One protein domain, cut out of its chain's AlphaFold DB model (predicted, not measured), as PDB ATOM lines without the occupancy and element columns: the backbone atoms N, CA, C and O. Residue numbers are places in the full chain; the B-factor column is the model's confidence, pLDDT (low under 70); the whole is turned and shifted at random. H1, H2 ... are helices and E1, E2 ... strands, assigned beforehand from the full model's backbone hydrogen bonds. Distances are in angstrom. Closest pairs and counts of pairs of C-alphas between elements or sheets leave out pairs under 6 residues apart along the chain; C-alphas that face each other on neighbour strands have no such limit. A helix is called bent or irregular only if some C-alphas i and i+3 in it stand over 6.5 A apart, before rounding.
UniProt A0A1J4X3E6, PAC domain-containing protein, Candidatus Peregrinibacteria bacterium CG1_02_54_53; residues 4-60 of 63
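Overview. This is residues 4 to 60 of the 63 residues of the protein "PAC domain-containing protein" of Candidatus Peregrinibacteria bacterium CG1_02_54_53 (UniProt A0A1J4X3E6). A long, strongly twisted ribbon of three antiparallel strands, E1, E2 and E3, has one helix, H1, packed over one face near E1 and E2, in two layers, with the other face bare. The hairpin turns at residues 28 to 32 and 45 to 49 lie at opposite ends of the long axis. The printed part has 57 residues, with one named helix followed by three named strands; the sheet's order is E1, E2, E3, and the class is mixed, helices and strands. The whole is loose, with a radius of gyration of the C-alphas of 13.1 A, and elongated, with spans of 42 by 22 by 16 A.

Along the chain. H1 is residues 4 to 15, from C-alpha 4 at (58.063, 33.363, 26.391) to C-alpha 15, over 15.4 A. It is neither bent nor irregular, but only just: C-alphas 12 and 15 are 6.0 A apart. E1, residues 20 to 27, measures 20.0 A and bends by 63 degrees at residue 23. E2, residues 33 to 44, is the longest strand by residues; it begins with C-alpha 33 at (39.729, 34.337, 16.795) and measures 33.0 A. E3, residues 50 to 59, measures 27.7 A and ends with C-alpha 59 at (37.232, 26.977, 23.762).

Arrangement. H1 is on the sheet at a height over the sheet of 9.0 A, over E1 and E2. On the local plane its line and that of E2 stand at 3 degrees, and it runs along the strands. The closest C-alphas of H1 and E1 are those of Cys 12 and Phe 20, 6.0 A apart; those of H1 and E2 are Ile 13 and Pro 42, also 6.0 A apart. In H1, every O i to N i+4 pair is within hydrogen-bond range. The strands form a meander, each strand the antiparallel neighbour of the one before. E1 and E2 are a hairpin, with 143 degrees between their directions; N 20 and O 40 are within hydrogen-bond range at 2.8 A, and so are N 26 and O 34 at 2.9 A. E2 and E3 are a hairpin too, at 156 degrees, with N 37 and O 58 within hydrogen-bond range at 2.8 A and N 51 and O 43 at 3.0 A. E1 and E3 are the edge strands, and E2 is the inner one.

Size, cuts and confidence. The two C-alphas farthest apart are those of Glu 32 and Asp 47, at 42.3 A. The printed part has no cut, and its three links, H1 to E1, E1 to E2 and E2 to E3, are tight. The sheet's C-alphas lie up to 5.8 A off the best plane through them. The mean pLDDT of the printed part is 93.8, and no printed residue is under 70.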
ATOM      1  N   ALA A   4      58.096  33.852  25.015       92.12
ATOM      2  CA  ALA A   4      58.063  33.363  26.391       92.12
ATOM      3  C   ALA A   4      56.978  32.297  26.646       92.12
ATOM      4  O   ALA A   4      57.195  31.386  27.443       92.12
ATOM      5  N   PHE A   5      55.824  32.377  25.968       90.94
ATOM      6  CA  PHE A   5      54.792  31.340  26.057       90.94
ATOM      7  C   PHE A   5      55.307  29.999  25.524       90.94
ATOM      8  O   PHE A   5      55.193  28.981  26.205       90.94
ATOM      9  N   TYR A   6      55.899  30.002  24.327       92.06
ATOM     10  CA  TYR A   6      56.421  28.783  23.717       92.06
ATOM     11  C   TYR A   6      57.628  28.237  24.474       92.06
ATOM     12  O   TYR A   6      57.714  27.027  24.647       92.06
ATOM     13  N   ASP A   7      58.508  29.101  24.980       94.62
ATOM     14  CA  ASP A   7      59.648  28.680  25.800       94.62
ATOM     15  C   ASP A   7      59.163  27.943  27.060       94.62
ATOM     16  O   ASP A   7      59.634  26.846  27.361       94.62
ATOM     17  N   LYS A   8      58.151  28.490  27.752       94.06
ATOM     18  CA  LYS A   8      57.533  27.840  28.918       94.06
ATOM     19  C   LYS A   8      56.883  26.504  28.550       94.06
ATOM     20  O   LYS A   8      57.086  25.520  29.256       94.06
ATOM     21  N   LEU A   9      56.103  26.470  27.469       94.75
ATOM     22  CA  LEU A   9      55.427  25.260  26.997       94.75
ATOM     23  C   LEU A   9      56.439  24.154  26.697       94.75
ATOM     24  O   LEU A   9      56.298  23.044  27.206       94.75
ATOM     25  N   TRP A  10      57.471  24.457  25.905       94.69
ATOM     26  CA  TRP A  10      58.457  23.463  25.491       94.69
ATOM     27  C   TRP A  10      59.288  22.957  26.657       94.69
ATOM     28  O   TRP A  10      59.466  21.747  26.765       94.69
ATOM     29  N   ARG A  11      59.723  23.847  27.552       94.81
ATOM     30  CA  ARG A  11      60.405  23.449  28.783       94.81
ATOM     31  C   ARG A  11      59.546  22.493  29.613       94.81
ATOM     32  O   ARG A  11      60.016  21.427  29.996       94.81
ATOM     33  N   CYS A  12      58.274  22.827  29.827       94.62
ATOM     34  CA  CYS A  12      57.369  22.026  30.650       94.62
ATOM     35  C   CYS A  12      57.177  20.605  30.090       94.62
ATOM     36  O   CYS A  12      57.370  19.619  30.805       94.62
ATOM     37  N   ILE A  13      56.866  20.482  28.795       93.94
ATOM     38  CA  ILE A  13      56.526  19.176  28.219       93.94
ATOM     39  C   ILE A  13      57.763  18.367  27.797       93.94
ATOM     40  O   ILE A  13      57.768  17.150  27.961       93.94
ATOM     41  N   LYS A  14      58.828  19.001  27.281       90.38
ATOM     42  CA  LYS A  14      60.020  18.285  26.780       90.38
ATOM     43  C   LYS A  14      61.078  18.053  27.851       90.38
ATOM     44  O   LYS A  14      61.615  16.952  27.924       90.38
ATOM     45  N   GLU A  15      61.398  19.076  28.638       92.50
ATOM     46  CA  GLU A  15      62.502  19.014  29.603       92.50
ATOM     47  C   GLU A  15      62.009  18.467  30.941       92.50
ATOM     48  O   GLU A  15      62.515  17.461  31.431       92.50
ATOM     49  N   GLU A  16      60.961  19.079  31.493       92.94
ATOM     50  CA  GLU A  16      60.408  18.707  32.800       92.94
ATOM     51  C   GLU A  16      59.486  17.481  32.717       92.94
ATOM     52  O   GLU A  16      59.195  16.850  33.730       92.94
ATOM     53  N   ARG A  17      59.046  17.118  31.504       91.06
ATOM     54  CA  ARG A  17      58.118  16.008  31.233       91.06
ATOM     55  C   ARG A  17      56.863  16.062  32.116       91.06
ATOM     56  O   ARG A  17      56.372  15.009  32.547       91.06
ATOM     57  N   ASN A  18      56.348  17.274  32.319       94.12
ATOM     58  CA  ASN A  18      55.142  17.583  33.076       94.12
ATOM     59  C   ASN A  18      54.015  18.065  32.146       94.12
ATOM     60  O   ASN A  18      54.294  18.584  31.061       94.12
ATOM     61  N   PRO A  19      52.742  17.916  32.550       95.31
ATOM     62  CA  PRO A  19      51.633  18.525  31.832       95.31
ATOM     63  C   PRO A  19      51.725  20.054  31.829       95.31
ATOM     64  O   PRO A  19      51.954  20.679  32.866       95.31
ATOM     65  N   PHE A  20      51.487  20.658  30.670       96.81
ATOM     66  CA  PHE A  20      51.348  22.098  30.506       96.81
ATOM     67  C   PHE A  20      49.871  22.480  30.436       96.81
ATOM     68  O   PHE A  20      49.113  21.878  29.678       96.81
ATOM     69  N   ILE A  21      49.485  23.522  31.175       96.19
ATOM     70  CA  ILE A  21      48.172  24.163  31.073       96.19
ATOM     71  C   ILE A  21      48.391  25.650  30.794       96.19
ATOM     72  O   ILE A  21      49.168  26.314  31.489       96.19
ATOM     73  N   GLY A  22      47.713  26.179  29.782       93.56
ATOM     74  CA  GLY A  22      47.789  27.592  29.436       93.56
ATOM     75  C   GLY A  22      46.583  28.064  28.643       93.56
ATOM     76  O   GLY A  22      45.866  27.268  28.052       93.56
ATOM     77  N   GLU A  23      46.371  29.372  28.615       94.38
ATOM     78  CA  GLU A  23      45.316  29.994  27.818       94.38
ATOM     79  C   GLU A  23      45.937  30.812  26.691       94.38
ATOM     80  O   GLU A  23      47.014  31.404  26.836       94.38
ATOM     81  N   CYS A  24      45.282  30.812  25.538       91.56
ATOM     82  CA  CYS A  24      45.754  31.528  24.372       91.56
ATOM     83  C   CYS A  24      44.610  31.950  23.455       91.56
ATOM     84  O   CYS A  24      43.546  31.346  23.429       91.56
ATOM     85  N   THR A  25      44.864  32.965  22.633       92.69
ATOM     86  CA  THR A  25      43.968  33.296  21.524       92.69
ATOM     87  C   THR A  25      44.363  32.477  20.302       92.69
ATOM     88  O   THR A  25      45.427  32.721  19.716       92.69
ATOM     89  N   ASN A  26      43.515  31.527  19.918       91.62
ATOM     90  CA  ASN A  26      43.689  30.713  18.721       91.62
ATOM     91  C   ASN A  26      42.817  31.235  17.566       91.62
ATOM     92  O   ASN A  26      42.030  32.172  17.726       91.62
ATOM     93  N   ARG A  27      43.015  30.687  16.364       93.25
ATOM     94  CA  ARG A  27      42.305  31.077  15.147       93.25
ATOM     95  C   ARG A  27      41.726  29.853  14.452       93.25
ATOM     96  O   ARG A  27      42.464  28.948  14.071       93.25
ATOM     97  N   ARG A  28      40.409  29.862  14.228       90.62
ATOM     98  CA  ARG A  28      39.700  28.813  13.490       90.62
ATOM     99  C   ARG A  28      40.163  28.778  12.040       90.62
ATOM    100  O   ARG A  28      40.673  29.764  11.505       90.62
ATOM    101  N   LYS A  29      39.859  27.680  11.347       91.50
ATOM    102  CA  LYS A  29      40.043  27.583   9.890       91.50
ATOM    103  C   LYS A  29      39.301  28.693   9.126       91.50
ATOM    104  O   LYS A  29      39.789  29.135   8.094       91.50
ATOM    105  N   SER A  30      38.168  29.168   9.650       92.31
ATOM    106  CA  SER A  30      37.406  30.304   9.107       92.31
ATOM    107  C   SER A  30      38.105  31.662   9.264       92.31
ATOM    108  O   SER A  30      37.688  32.630   8.642       92.31
ATOM    109  N   GLY A  31      39.155  31.755  10.088       93.00
ATOM    110  CA  GLY A  31      39.857  33.003  10.401       93.00
ATOM    111  C   GLY A  31      39.386  33.694  11.684       93.00
ATOM    112  O   GLY A  31      40.059  34.612  12.155       93.00
ATOM    113  N   GLU A  32      38.287  33.234  12.282       93.50
ATOM    114  CA  GLU A  32      37.764  33.754  13.547       93.50
ATOM    115  C   GLU A  32      38.722  33.476  14.712       93.50
ATOM    116  O   GLU A  32      39.274  32.378  14.826       93.50
ATOM    117  N   LYS A  33      38.923  34.475  15.578       93.44
ATOM    118  CA  LYS A  33      39.729  34.337  16.795       93.44
ATOM    119  C   LYS A  33      38.848  33.915  17.965       93.44
ATOM    120  O   LYS A  33      37.796  34.508  18.162       93.44
ATOM    121  N   TYR A  34      39.330  32.980  18.772       92.62
ATOM    122  CA  TYR A  34      38.664  32.527  19.994       92.62
ATOM    123  C   TYR A  34      39.685  32.340  21.116       92.62
ATOM    124  O   TYR A  34      40.884  32.188  20.857       92.62
ATOM    125  N   GLN A  35      39.220  32.392  22.363       95.06
ATOM    126  CA  GLN A  35      40.046  32.040  23.514       95.06
ATOM    127  C   GLN A  35      40.006  30.531  23.709       95.06
ATOM    128  O   GLN A  35      38.941  29.918  23.682       95.06
ATOM    129  N   ALA A  36      41.175  29.944  23.905       94.56
ATOM    130  CA  ALA A  36      41.351  28.518  24.059       94.56
ATOM    131  C   ALA A  36      42.194  28.225  25.296       94.56
ATOM    132  O   ALA A  36      43.262  28.815  25.486       94.56
ATOM    133  N   ARG A  37      41.738  27.274  26.105       95.50
ATOM    134  CA  ARG A  37      42.545  26.604  27.117       95.50
ATOM    135  C   ARG A  37      43.211  25.390  26.482       95.50
ATOM    136  O   ARG A  37      42.553  24.549  25.882       95.50
ATOM    137  N   LEU A  38      44.527  25.319  26.619       95.56
ATOM    138  CA  LEU A  38      45.374  24.240  26.139       95.56
ATOM    139  C   LEU A  38      45.844  23.410  27.326       95.56
ATOM    140  O   LEU A  38      46.462  23.951  28.244       95.56
ATOM    141  N   THR A  39      45.621  22.103  27.255       96.75
ATOM    142  CA  THR A  39      46.203  21.109  28.160       96.75
ATOM    143  C   THR A  39      47.061  20.162  27.337       96.75
ATOM    144  O   THR A  39      46.550  19.517  26.429       96.75
ATOM    145  N   ILE A  40      48.362  20.075  27.614       97.12
ATOM    146  CA  ILE A  40      49.296  19.220  26.866       97.12
ATOM    147  C   ILE A  40      50.028  18.306  27.837       97.12
ATOM    148  O   ILE A  40      50.746  18.789  28.707       97.12
ATOM    149  N   SER A  41      49.900  16.997  27.648       96.38
ATOM    150  CA  SER A  41      50.496  15.988  28.522       96.38
ATOM    151  C   SER A  41      51.511  15.128  27.762       96.38
ATOM    152  O   SER A  41      51.199  14.640  26.672       96.38
ATOM    153  N   PRO A  42      52.722  14.909  28.310       95.81
ATOM    154  CA  PRO A  42      53.668  13.951  27.755       95.81
ATOM    155  C   PRO A  42      53.165  12.523  27.958       95.81
ATOM    156  O   PRO A  42      52.744  12.150  29.052       95.81
ATOM    157  N   MET A  43      53.256  11.721  26.905       94.94
ATOM    158  CA  MET A  43      52.959  10.294  26.931       94.94
ATOM    159  C   MET A  43      54.258   9.519  27.110       94.94
ATOM    160  O   MET A  43      55.239   9.768  26.401       94.94
ATOM    161  N   LYS A  44      54.264   8.600  28.072       92.06
ATOM    162  CA  LYS A  44      55.430   7.800  28.441       92.06
ATOM    163  C   LYS A  44      55.059   6.322  28.397       92.06
ATOM    164  O   LYS A  44      53.942   5.980  28.780       92.06
ATOM    165  N   GLU A  45      55.992   5.493  27.955       93.88
ATOM    166  CA  GLU A  45      55.938   4.041  28.155       93.88
ATOM    167  C   GLU A  45      56.186   3.697  29.632       93.88
ATOM    168  O   GLU A  45      56.577   4.559  30.430       93.88
ATOM    169  N   GLU A  46      55.993   2.430  30.001       93.62
ATOM    170  CA  GLU A  46      56.228   1.937  31.368       93.62
ATOM    171  C   GLU A  46      57.669   2.175  31.855       93.62
ATOM    172  O   GLU A  46      57.892   2.431  33.037       93.62
ATOM    173  N   ASP A  47      58.646   2.162  30.944       93.19
ATOM    174  CA  ASP A  47      60.062   2.421  31.233       93.19
ATOM    175  C   ASP A  47      60.409   3.922  31.360       93.19
ATOM    176  O   ASP A  47      61.557   4.293  31.618       93.19
ATOM    177  N   GLY A  48      59.422   4.808  31.190       88.00
ATOM    178  CA  GLY A  48      59.592   6.257  31.246       88.00
ATOM    179  C   GLY A  48      60.095   6.897  29.947       88.00
ATOM    180  O   GLY A  48      60.342   8.115  29.932       88.00
ATOM    181  N   THR A  49      60.228   6.132  28.860       92.12
ATOM    182  CA  THR A  49      60.559   6.641  27.524       92.12
ATOM    183  C   THR A  49      59.434   7.533  27.009       92.12
ATOM    184  O   THR A  49      58.267   7.150  26.994       92.12
ATOM    185  N   LEU A  50      59.777   8.754  26.588       91.69
ATOM    186  CA  LEU A  50      58.823   9.694  26.002       91.69
ATOM    187  C   LEU A  50      58.462   9.241  24.580       91.69
ATOM    188  O   LEU A  50      59.326   9.236  23.708       91.69
ATOM    189  N   ILE A  51      57.187   8.937  24.346       94.94
ATOM    190  CA  ILE A  51      56.676   8.485  23.038       94.94
ATOM    191  C   ILE A  51      55.910   9.564  22.278       94.94
ATOM    192  O   ILE A  51      55.727   9.465  21.067       94.94
ATOM    193  N   GLY A  52      55.479  10.623  22.961       95.06
ATOM    194  CA  GLY A  52      54.776  11.721  22.312       95.06
ATOM    195  C   GLY A  52      54.094  12.663  23.289       95.06
ATOM    196  O   GLY A  52      54.392  12.683  24.483       95.06
ATOM    197  N   PHE A  53      53.164  13.447  22.754       96.19
ATOM    198  CA  PHE A  53      52.360  14.403  23.504       96.19
ATOM    199  C   PHE A  53      50.905  14.299  23.062       96.19
ATOM    200  O   PHE A  53      50.632  14.218  21.864       96.19
ATOM    201  N   VAL A  54      49.985  14.366  24.019       96.50
ATOM    202  CA  VAL A  54      48.555  14.535  23.755       96.50
ATOM    203  C   VAL A  54      48.142  15.941  24.170       96.50
ATOM    204  O   VAL A  54      48.503  16.399  25.253       96.50
ATOM    205  N   GLY A  55      47.428  16.638  23.290       96.31
ATOM    206  CA  GLY A  55      46.926  17.988  23.523       96.31
ATOM    207  C   GLY A  55      45.404  18.018  23.473       96.31
ATOM    208  O   GLY A  55      44.815  17.483  22.537       96.31
ATOM    209  N   ILE A  56      44.783  18.657  24.459       95.50
ATOM    210  CA  ILE A  56      43.362  18.993  24.480       95.50
ATOM    211  C   ILE A  56      43.255  20.511  24.374       95.50
ATOM    212  O   ILE A  56      43.939  21.241  25.095       95.50
ATOM    213  N   GLU A  57      42.410  20.971  23.460       94.81
ATOM    214  CA  GLU A  57      42.087  22.379  23.286       94.81
ATOM    215  C   GLU A  57      40.596  22.583  23.532       94.81
ATOM    216  O   GLU A  57      39.759  21.987  22.853       94.81
ATOM    217  N   GLU A  58      40.274  23.428  24.502       94.50
ATOM    218  CA  GLU A  58      38.906  23.759  24.883       94.50
ATOM    219  C   GLU A  58      38.678  25.245  24.649       94.50
ATOM    220  O   GLU A  58      39.416  26.087  25.161       94.50
ATOM    221  N   GLU A  59      37.656  25.588  23.875       94.00
ATOM    222  CA  GLU A  59      37.232  26.977  23.762       94.00
ATOM    223  C   GLU A  59      36.634  27.447  25.087       94.00
ATOM    224  O   GLU A  59      35.799  26.767  25.685       94.00
ATOM    225  N   ILE A  60      37.061  28.621  25.539       93.12
ATOM    226  CA  ILE A  60      36.554  29.245  26.757       93.12
ATOM    227  C   ILE A  60      35.828  30.537  26.388       93.12
ATOM    228  O   ILE A  60      36.367  31.401  25.697       93.12
TER     229      ILE A  60